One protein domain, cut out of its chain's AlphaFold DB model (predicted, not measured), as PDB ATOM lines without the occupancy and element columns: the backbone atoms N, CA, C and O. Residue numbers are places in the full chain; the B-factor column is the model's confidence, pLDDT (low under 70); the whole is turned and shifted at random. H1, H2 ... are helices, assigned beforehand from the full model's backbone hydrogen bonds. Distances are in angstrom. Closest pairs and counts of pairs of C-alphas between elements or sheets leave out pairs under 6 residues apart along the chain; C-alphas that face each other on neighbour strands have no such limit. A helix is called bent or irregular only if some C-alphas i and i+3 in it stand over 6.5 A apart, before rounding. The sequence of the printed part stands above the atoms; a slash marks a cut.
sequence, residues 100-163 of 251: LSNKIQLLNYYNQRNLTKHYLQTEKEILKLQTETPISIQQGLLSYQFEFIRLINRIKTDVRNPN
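This is residues 100 to 163 of the 251 residues of an uncharacterized protein of Sphingobacteriales bacterium (UniProt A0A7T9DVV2). Three helices stand side by side in a short up-and-down bundle, their centres making a triangle, with H1 touching both H3 and H2 while a slightly wider gap separates H2 from H3. H3, the longest, runs the length of the bundle, and the last residues, 158 to 163, fold back beyond its end on the side away from H1. The printed part has 64 residues with three named helices, in the order H1, H2, H3 along the chain, and no named strand; the class is all helix. The whole is compact, with a radius of gyration of the C-alphas of 11.8 A, and spans 34 by 22 by 15 A, only just elongated.

H3, residues 137 to 157, is the longest helix. It touches H1, residues 100 to 112, with 9 pairs of C-alphas within 8 A; the closest are those of Ile 104 and Phe 146, 6.0 A apart. H1 and H3 run the same way at a shallow tilt of 18 degrees. H1 also touches H2, residues 116 to 132, with 16 such pairs; the closest C-alphas are those of Tyr 110 and Tyr 119, 5.4 A apart. H1 and H2 form a helical hairpin and run opposite ways at a shallow tilt of 22 degrees. H2 and H3 are near each other, with 14 pairs of C-alphas within 10 A and the closest 8.0 A apart. The three make a bundle, up and down, each helix running against the one before it in the chain. In H1, H2 and H3 every O i to N i+4 pair is within hydrogen-bond range.

H3 has 21 residues and measures 30.9 A from C-alpha 137 at (78.225, 12.816, -74.048) to C-alpha 157 at (78.314, -14.555, -88.376). H2 has 17 residues, Thr 116 to Glu 132, and measures 24.8 A. H1 has 13 residues and measures 18.4 A; it begins at C-alpha 100 at (71.104, 1.854, -71.785). No helix is bent or irregular.

The two C-alphas farthest apart are those of Pro 134 and Arg 160, at 34.7 A. The first and last printed C-alphas, of Leu 100 and Asn 163, are 23.2 A apart. The printed part has no cut. The links from H1 to H2, with 3 residues, and from H2 to H3, with 4, are tight. The mean pLDDT of the printed part is 84.6, and the model's confidence is under 70 at residues 133 to 137 and 159 to 162.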
ATOM      1  N   LEU A 100      70.360   2.072 -70.546       88.69
ATOM      2  CA  LEU A 100      71.104   1.854 -71.785       88.69
ATOM      3  C   LEU A 100      72.456   1.175 -71.534       88.69
ATOM      4  O   LEU A 100      72.772   0.177 -72.183       88.69
ATOM      5  N   SER A 101      73.239   1.680 -70.574       89.62
ATOM      6  CA  SER A 101      74.532   1.088 -70.213       89.62
ATOM      7  C   SER A 101      74.375  -0.374 -69.787       89.62
ATOM      8  O   SER A 101      75.092  -1.249 -70.280       89.62
ATOM      9  N   ASN A 102      73.369  -0.677 -68.958       91.19
ATOM     10  CA  ASN A 102      73.089  -2.052 -68.535       91.19
ATOM     11  C   ASN A 102      72.735  -2.962 -69.715       91.19
ATOM     12  O   ASN A 102      73.208  -4.097 -69.787       91.19
ATOM     13  N   LYS A 103      71.910  -2.483 -70.656       93.81
ATOM     14  CA  LYS A 103      71.535  -3.256 -71.848       93.81
ATOM     15  C   LYS A 103      72.742  -3.519 -72.744       93.81
ATOM     16  O   LYS A 103      72.883  -4.637 -73.231       93.81
ATOM     17  N   ILE A 104      73.647  -2.553 -72.910       94.31
ATOM     18  CA  ILE A 104      74.893  -2.731 -73.675       94.31
ATOM     19  C   ILE A 104      75.806  -3.769 -73.008       94.31
ATOM     20  O   ILE A 104      76.333  -4.655 -73.686       94.31
ATOM     21  N   GLN A 105      75.956  -3.721 -71.681       93.69
ATOM     22  CA  GLN A 105      76.704  -4.742 -70.937       93.69
ATOM     23  C   GLN A 105      76.094  -6.136 -71.123       93.69
ATOM     24  O   GLN A 105      76.814  -7.109 -71.367       93.69
ATOM     25  N   LEU A 106      74.764  -6.228 -71.074       95.19
ATOM     26  CA  LEU A 106      74.032  -7.471 -71.284       95.19
ATOM     27  C   LEU A 106      74.194  -8.001 -72.720       95.19
ATOM     28  O   LEU A 106      74.436  -9.192 -72.920       95.19
ATOM     29  N   LEU A 107      74.136  -7.116 -73.718       96.56
ATOM     30  CA  LEU A 107      74.388  -7.448 -75.118       96.56
ATOM     31  C   LEU A 107      75.795  -8.030 -75.304       96.56
ATOM     32  O   LEU A 107      75.951  -9.056 -75.970       96.56
ATOM     33  N   ASN A 108      76.810  -7.414 -74.689       95.62
ATOM     34  CA  ASN A 108      78.184  -7.911 -74.731       95.62
ATOM     35  C   ASN A 108      78.291  -9.312 -74.115       95.62
ATOM     36  O   ASN A 108      78.879 -10.211 -74.716       95.62
ATOM     37  N   TYR A 109      77.665  -9.524 -72.954       96.19
ATOM     38  CA  TYR A 109      77.615 -10.830 -72.297       96.19
ATOM     39  C   TYR A 109      77.007 -11.907 -73.214       96.19
ATOM     40  O   TYR A 109      77.599 -12.973 -73.412       96.19
ATOM     41  N   TYR A 110      75.863 -11.617 -73.844       96.50
ATOM     42  CA  TYR A 110      75.227 -12.537 -74.790       96.50
ATOM     43  C   TYR A 110      76.078 -12.783 -76.036       96.50
ATOM     44  O   TYR A 110      76.178 -13.926 -76.487       96.50
ATOM     45  N   ASN A 111      76.741 -11.750 -76.560       93.25
ATOM     46  CA  ASN A 111      77.646 -11.876 -77.699       93.25
ATOM     47  C   ASN A 111      78.860 -12.764 -77.381       93.25
ATOM     48  O   ASN A 111      79.259 -13.589 -78.202       93.25
ATOM     49  N   GLN A 112      79.456 -12.628 -76.192       93.25
ATOM     50  CA  GLN A 112      80.597 -13.444 -75.759       93.25
ATOM     51  C   GLN A 112      80.228 -14.921 -75.581       93.25
ATOM     52  O   GLN A 112      81.047 -15.797 -75.848       93.25
ATOM     53  N   ARG A 113      78.989 -15.202 -75.163       93.81
ATOM     54  CA  ARG A 113      78.464 -16.561 -74.947       93.81
ATOM     55  C   ARG A 113      77.721 -17.145 -76.155       93.81
ATOM     56  O   ARG A 113      77.195 -18.248 -76.049       93.81
ATOM     57  N   ASN A 114      77.680 -16.435 -77.285       91.38
ATOM     58  CA  ASN A 114      76.952 -16.823 -78.501       91.38
ATOM     59  C   ASN A 114      75.452 -17.114 -78.253       91.38
ATOM     60  O   ASN A 114      74.863 -18.013 -78.849       91.38
ATOM     61  N   LEU A 115      74.817 -16.341 -77.368       93.69
ATOM     62  CA  LEU A 115      73.397 -16.464 -77.029       93.69
ATOM     63  C   LEU A 115      72.523 -15.654 -78.004       93.69
ATOM     64  O   LEU A 115      71.928 -14.642 -77.638       93.69
ATOM     65  N   THR A 116      72.439 -16.107 -79.259       91.75
ATOM     66  CA  THR A 116      71.883 -15.342 -80.396       91.75
ATOM     67  C   THR A 116      70.464 -14.814 -80.177       91.75
ATOM     68  O   THR A 116      70.189 -13.658 -80.484       91.75
ATOM     69  N   LYS A 117      69.549 -15.622 -79.622       94.25
ATOM     70  CA  LYS A 117      68.159 -15.184 -79.388       94.25
ATOM     71  C   LYS A 117      68.093 -14.003 -78.416       94.25
ATOM     72  O   LYS A 117      67.418 -13.018 -78.697       94.25
ATOM     73  N   HIS A 118      68.830 -14.096 -77.309       95.12
ATOM     74  CA  HIS A 118      68.904 -13.039 -76.304       95.12
ATOM     75  C   HIS A 118      69.604 -11.794 -76.855       95.12
ATOM     76  O   HIS A 118      69.118 -10.686 -76.660       95.12
ATOM     77  N   TYR A 119      70.686 -11.985 -77.616       95.31
ATOM     78  CA  TYR A 119      71.393 -10.904 -78.296       95.31
ATOM     79  C   TYR A 119      70.458 -10.085 -79.201       95.31
ATOM     80  O   TYR A 119      70.361  -8.874 -79.033       95.31
ATOM     81  N   LEU A 120      69.721 -10.741 -80.108       93.44
ATOM     82  CA  LEU A 120      68.838 -10.056 -81.063       93.44
ATOM     83  C   LEU A 120      67.694  -9.307 -80.373       93.44
ATOM     84  O   LEU A 120      67.270  -8.251 -80.839       93.44
ATOM     85  N   GLN A 121      67.174  -9.850 -79.269       96.00
ATOM     86  CA  GLN A 121      66.167  -9.155 -78.472       96.00
ATOM     87  C   GLN A 121      66.756  -7.894 -77.828       96.00
ATOM     88  O   GLN A 121      66.191  -6.814 -77.969       96.00
ATOM     89  N   THR A 122      67.905  -8.017 -77.157       95.38
ATOM     90  CA  THR A 122      68.554  -6.888 -76.479       95.38
ATOM     91  C   THR A 122      69.030  -5.818 -77.465       95.38
ATOM     92  O   THR A 122      68.911  -4.635 -77.167       95.38
ATOM     93  N   GLU A 123      69.491  -6.194 -78.662       95.06
ATOM     94  CA  GLU A 123      69.851  -5.245 -79.726       95.06
ATOM     95  C   GLU A 123      68.657  -4.362 -80.120       95.06
ATOM     96  O   GLU A 123      68.792  -3.145 -80.216       95.06
ATOM     97  N   LYS A 124      67.467  -4.956 -80.288       95.00
ATOM     98  CA  LYS A 124      66.238  -4.207 -80.603       95.00
ATOM     99  C   LYS A 124      65.837  -3.249 -79.485       95.00
ATOM    100  O   LYS A 124      65.418  -2.130 -79.765       95.00
ATOM    101  N   GLU A 125      65.960  -3.685 -78.233       94.31
ATOM    102  CA  GLU A 125      65.674  -2.849 -77.063       94.31
ATOM    103  C   GLU A 125      66.629  -1.645 -76.994       94.31
ATOM    104  O   GLU A 125      66.173  -0.525 -76.781       94.31
ATOM    105  N   ILE A 126      67.928  -1.847 -77.252       93.50
ATOM    106  CA  ILE A 126      68.927  -0.764 -77.285       93.50
ATOM    107  C   ILE A 126      68.613   0.252 -78.385       93.50
ATOM    108  O   ILE A 126      68.607   1.451 -78.114       93.50
ATOM    109  N   LEU A 127      68.309  -0.212 -79.602       91.44
ATOM    110  CA  LEU A 127      67.962   0.678 -80.716       91.44
ATOM    111  C   LEU A 127      66.746   1.550 -80.384       91.44
ATOM    112  O   LEU A 127      66.739   2.737 -80.695       91.44
ATOM    113  N   LYS A 128      65.742   0.985 -79.703       91.00
ATOM    114  CA  LYS A 128      64.574   1.741 -79.238       91.00
ATOM    115  C   LYS A 128      64.967   2.801 -78.200       91.00
ATOM    116  O   LYS A 128      64.616   3.968 -78.365       91.00
ATOM    117  N   LEU A 129      65.759   2.430 -77.192       88.38
ATOM    118  CA  LEU A 129      66.237   3.361 -76.161       88.38
ATOM    119  C   LEU A 129      67.056   4.522 -76.751       88.38
ATOM    120  O   LEU A 129      66.921   5.659 -76.302       88.38
ATOM    121  N   GLN A 130      67.872   4.266 -77.780       83.44
ATOM    122  CA  GLN A 130      68.646   5.307 -78.468       83.44
ATOM    123  C   GLN A 130      67.766   6.318 -79.220       83.44
ATOM    124  O   GLN A 130      68.178   7.463 -79.367       83.44
ATOM    125  N   THR A 131      66.569   5.929 -79.676       80.75
ATOM    126  CA  THR A 131      65.634   6.852 -80.352       80.75
ATOM    127  C   THR A 131      64.801   7.700 -79.392       80.75
ATOM    128  O   THR A 131      64.345   8.776 -79.766       80.75
ATOM    129  N   GLU A 132      64.594   7.224 -78.165       77.94
ATOM    130  CA  GLU A 132      63.743   7.878 -77.161       77.94
ATOM    131  C   GLU A 132      64.523   8.850 -76.260       77.94
ATOM    132  O   GLU A 132      63.918   9.634 -75.530       77.94
ATOM    133  N   THR A 133      65.860   8.815 -76.300       64.31
ATOM    134  CA  THR A 133      66.726   9.600 -75.413       64.31
ATOM    135  C   THR A 133      67.456  10.719 -76.165       64.31
ATOM    136  O   THR A 133      67.987  10.479 -77.251       64.31
ATOM    137  N   PRO A 134      67.516  11.947 -75.611       62.06
ATOM    138  CA  PRO A 134      68.320  13.020 -76.186       62.06
ATOM    139  C   PRO A 134      69.809  12.654 -76.164       62.06
ATOM    140  O   PRO A 134      70.295  11.957 -75.265       62.06
ATOM    141  N   ILE A 135      70.540  13.113 -77.177       62.09
ATOM    142  CA  ILE A 135      71.949  12.778 -77.371       62.09
ATOM    143  C   ILE A 135      72.789  13.506 -76.305       62.09
ATOM    144  O   ILE A 135      72.828  14.727 -76.272       62.09
ATOM    145  N   SER A 136      73.463  12.750 -75.430       65.81
ATOM    146  CA  SER A 136      74.374  13.258 -74.386       65.81
ATOM    147  C   SER A 136      75.791  12.673 -74.522       65.81
ATOM    148  O   SER A 136      75.998  11.702 -75.249       65.81
ATOM    149  N   ILE A 137      76.813  13.234 -73.848       65.12
ATOM    150  CA  ILE A 137      78.225  12.816 -74.048       65.12
ATOM    151  C   ILE A 137      78.378  11.345 -73.673       65.12
ATOM    152  O   ILE A 137      79.036  10.564 -74.362       65.12
ATOM    153  N   GLN A 138      77.712  10.973 -72.583       70.12
ATOM    154  CA  GLN A 138      77.622   9.602 -72.127       70.12
ATOM    155  C   GLN A 138      76.918   8.715 -73.162       70.12
ATOM    156  O   GLN A 138      77.392   7.612 -73.421       70.12
ATOM    157  N   GLN A 139      75.862   9.211 -73.813       74.12
ATOM    158  CA  GLN A 139      75.191   8.520 -74.915       74.12
ATOM    159  C   GLN A 139      76.131   8.272 -76.100       74.12
ATOM    160  O   GLN A 139      76.134   7.174 -76.642       74.12
ATOM    161  N   GLY A 140      76.959   9.251 -76.481       74.19
ATOM    162  CA  GLY A 140      77.923   9.107 -77.578       74.19
ATOM    163  C   GLY A 140      78.921   7.969 -77.338       74.19
ATOM    164  O   GLY A 140      79.122   7.117 -78.205       74.19
ATOM    165  N   LEU A 141      79.475   7.888 -76.122       79.56
ATOM    166  CA  LEU A 141      80.362   6.789 -75.728       79.56
ATOM    167  C   LEU A 141      79.643   5.430 -75.744       79.56
ATOM    168  O   LEU A 141      80.196   4.442 -76.230       79.56
ATOM    169  N   LEU A 142      78.415   5.375 -75.219       85.31
ATOM    170  CA  LEU A 142      77.602   4.156 -75.194       85.31
ATOM    171  C   LEU A 142      77.228   3.692 -76.611       85.31
ATOM    172  O   LEU A 142      77.324   2.502 -76.908       85.31
ATOM    173  N   SER A 143      76.889   4.614 -77.512       82.69
ATOM    174  CA  SER A 143      76.605   4.318 -78.920       82.69
ATOM    175  C   SER A 143      77.812   3.708 -79.630       82.69
ATOM    176  O   SER A 143      77.667   2.703 -80.325       82.69
ATOM    177  N   TYR A 144      79.015   4.240 -79.393       84.06
ATOM    178  CA  TYR A 144      80.242   3.624 -79.898       84.06
ATOM    179  C   TYR A 144      80.429   2.192 -79.369       84.06
ATOM    180  O   TYR A 144      80.660   1.266 -80.151       84.06
ATOM    181  N   GLN A 145      80.294   1.985 -78.052       88.00
ATOM    182  CA  GLN A 145      80.432   0.656 -77.443       88.00
ATOM    183  C   GLN A 145      79.432  -0.350 -78.025       88.00
ATOM    184  O   GLN A 145      79.800  -1.490 -78.323       88.00
ATOM    185  N   PHE A 146      78.180   0.071 -78.207       91.00
ATOM    186  CA  PHE A 146      77.131  -0.737 -78.818       91.00
ATOM    187  C   PHE A 146      77.501  -1.166 -80.242       91.00
ATOM    188  O   PHE A 146      77.516  -2.361 -80.542       91.00
ATOM    189  N   GLU A 147      77.867  -0.218 -81.105       86.25
ATOM    190  CA  GLU A 147      78.189  -0.488 -82.512       86.25
ATOM    191  C   GLU A 147      79.444  -1.353 -82.673       86.25
ATOM    192  O   GLU A 147      79.499  -2.235 -83.535       86.25
ATOM    193  N   PHE A 148      80.414  -1.208 -81.770       86.69
ATOM    194  CA  PHE A 148      81.567  -2.101 -81.701       86.69
ATOM    195  C   PHE A 148      81.172  -3.559 -81.416       86.69
ATOM    196  O   PHE A 148      81.616  -4.476 -82.114       86.69
ATOM    197  N   ILE A 149      80.289  -3.793 -80.436       90.44
ATOM    198  CA  ILE A 149      79.782  -5.141 -80.126       90.44
ATOM    199  C   ILE A 149      79.029  -5.726 -81.329       90.44
ATOM    200  O   ILE A 149      79.216  -6.906 -81.649       90.44
ATOM    201  N   ARG A 150      78.223  -4.908 -82.022       88.94
ATOM    202  CA  ARG A 150      77.497  -5.324 -83.233       88.94
ATOM    203  C   ARG A 150      78.430  -5.751 -84.348       88.94
ATOM    204  O   ARG A 150      78.190  -6.787 -84.966       88.94
ATOM    205  N   LEU A 151      79.505  -5.002 -84.589       85.12
ATOM    206  CA  LEU A 151      80.499  -5.385 -85.585       85.12
ATOM    207  C   LEU A 151      81.165  -6.713 -85.223       85.12
ATOM    208  O   LEU A 151      81.254  -7.585 -86.082       85.12
ATOM    209  N   ILE A 152      81.581  -6.903 -83.964       85.75
ATOM    210  CA  ILE A 152      82.160  -8.181 -83.518       85.75
ATOM    211  C   ILE A 152      81.181  -9.331 -83.776       85.75
ATOM    212  O   ILE A 152      81.585 -10.385 -84.266       85.75
ATOM    213  N   ASN A 153      79.898  -9.144 -83.460       87.12
ATOM    214  CA  ASN A 153      78.882 -10.163 -83.709       87.12
ATOM    215  C   ASN A 153      78.707 -10.459 -85.211       87.12
ATOM    216  O   ASN A 153      78.632 -11.624 -85.605       87.12
ATOM    217  N   ARG A 154      78.712  -9.422 -86.058       82.62
ATOM    218  CA  ARG A 154      78.646  -9.568 -87.520       82.62
ATOM    219  C   ARG A 154      79.865 -10.286 -88.077       82.62
ATOM    220  O   ARG A 154      79.687 -11.221 -88.832       82.62
ATOM    221  N   ILE A 155      81.079  -9.955 -87.639       81.19
ATOM    222  CA  ILE A 155      82.301 -10.657 -88.072       81.19
ATOM    223  C   ILE A 155      82.226 -12.154 -87.739       81.19
ATOM    224  O   ILE A 155      82.665 -12.982 -88.533       81.19
ATOM    225  N   LYS A 156      81.649 -12.523 -86.586       81.06
ATOM    226  CA  LYS A 156      81.450 -13.936 -86.217       81.06
ATOM    227  C   LYS A 156      80.449 -14.663 -87.119       81.06
ATOM    228  O   LYS A 156      80.556 -15.877 -87.262       81.06
ATOM    229  N   THR A 157      79.448 -13.960 -87.647       74.44
ATOM    230  CA  THR A 157      78.314 -14.555 -88.376       74.44
ATOM    231  C   THR A 157      78.440 -14.441 -89.896       74.44
ATOM    232  O   THR A 157      78.027 -15.356 -90.602       74.44
ATOM    233  N   ASP A 158      79.058 -13.374 -90.399       70.38
ATOM    234  CA  ASP A 158      79.345 -13.104 -91.805       70.38
ATOM    235  C   ASP A 158      80.721 -12.425 -91.958       70.38
ATOM    236  O   ASP A 158      80.889 -11.213 -91.815       70.38
ATOM    237  N   VAL A 159      81.730 -13.243 -92.264       63.06
ATOM    238  CA  VAL A 159      83.131 -12.816 -92.428       63.06
ATOM    239  C   VAL A 159      83.335 -11.990 -93.708       63.06
ATOM    240  O   VAL A 159      84.360 -11.329 -93.855       63.06
ATOM    241  N   ARG A 160      82.393 -12.026 -94.663       61.12
ATOM    242  CA  ARG A 160      82.647 -11.554 -96.033       61.12
ATOM    243  C   ARG A 160      82.472 -10.051 -96.221       61.12
ATOM    244  O   ARG A 160      83.103  -9.521 -97.125       61.12
ATOM    245  N   ASN A 161      81.671  -9.370 -95.395       62.12
ATOM    246  CA  ASN A 161      81.451  -7.917 -95.498       62.12
ATOM    247  C   ASN A 161      81.241  -7.227 -94.130       62.12
ATOM    248  O   ASN A 161      80.149  -6.733 -93.830       62.12
ATOM    249  N   PRO A 162      82.271  -7.143 -93.274       62.62
ATOM    250  CA  PRO A 162      82.201  -6.296 -92.091       62.62
ATOM    251  C   PRO A 162      82.153  -4.807 -92.476       62.62
ATOM    252  O   PRO A 162      83.070  -4.277 -93.099       62.62
ATOM    253  N   ASN A 163      81.075  -4.113 -92.097       70.38
ATOM    254  CA  ASN A 163      80.900  -2.679 -92.354       70.38
ATOM    255  C   ASN A 163      81.625  -1.838 -91.287       70.38
ATOM    256  O   ASN A 163      81.017  -1.375 -90.320       70.38
TER     257      ASN A 163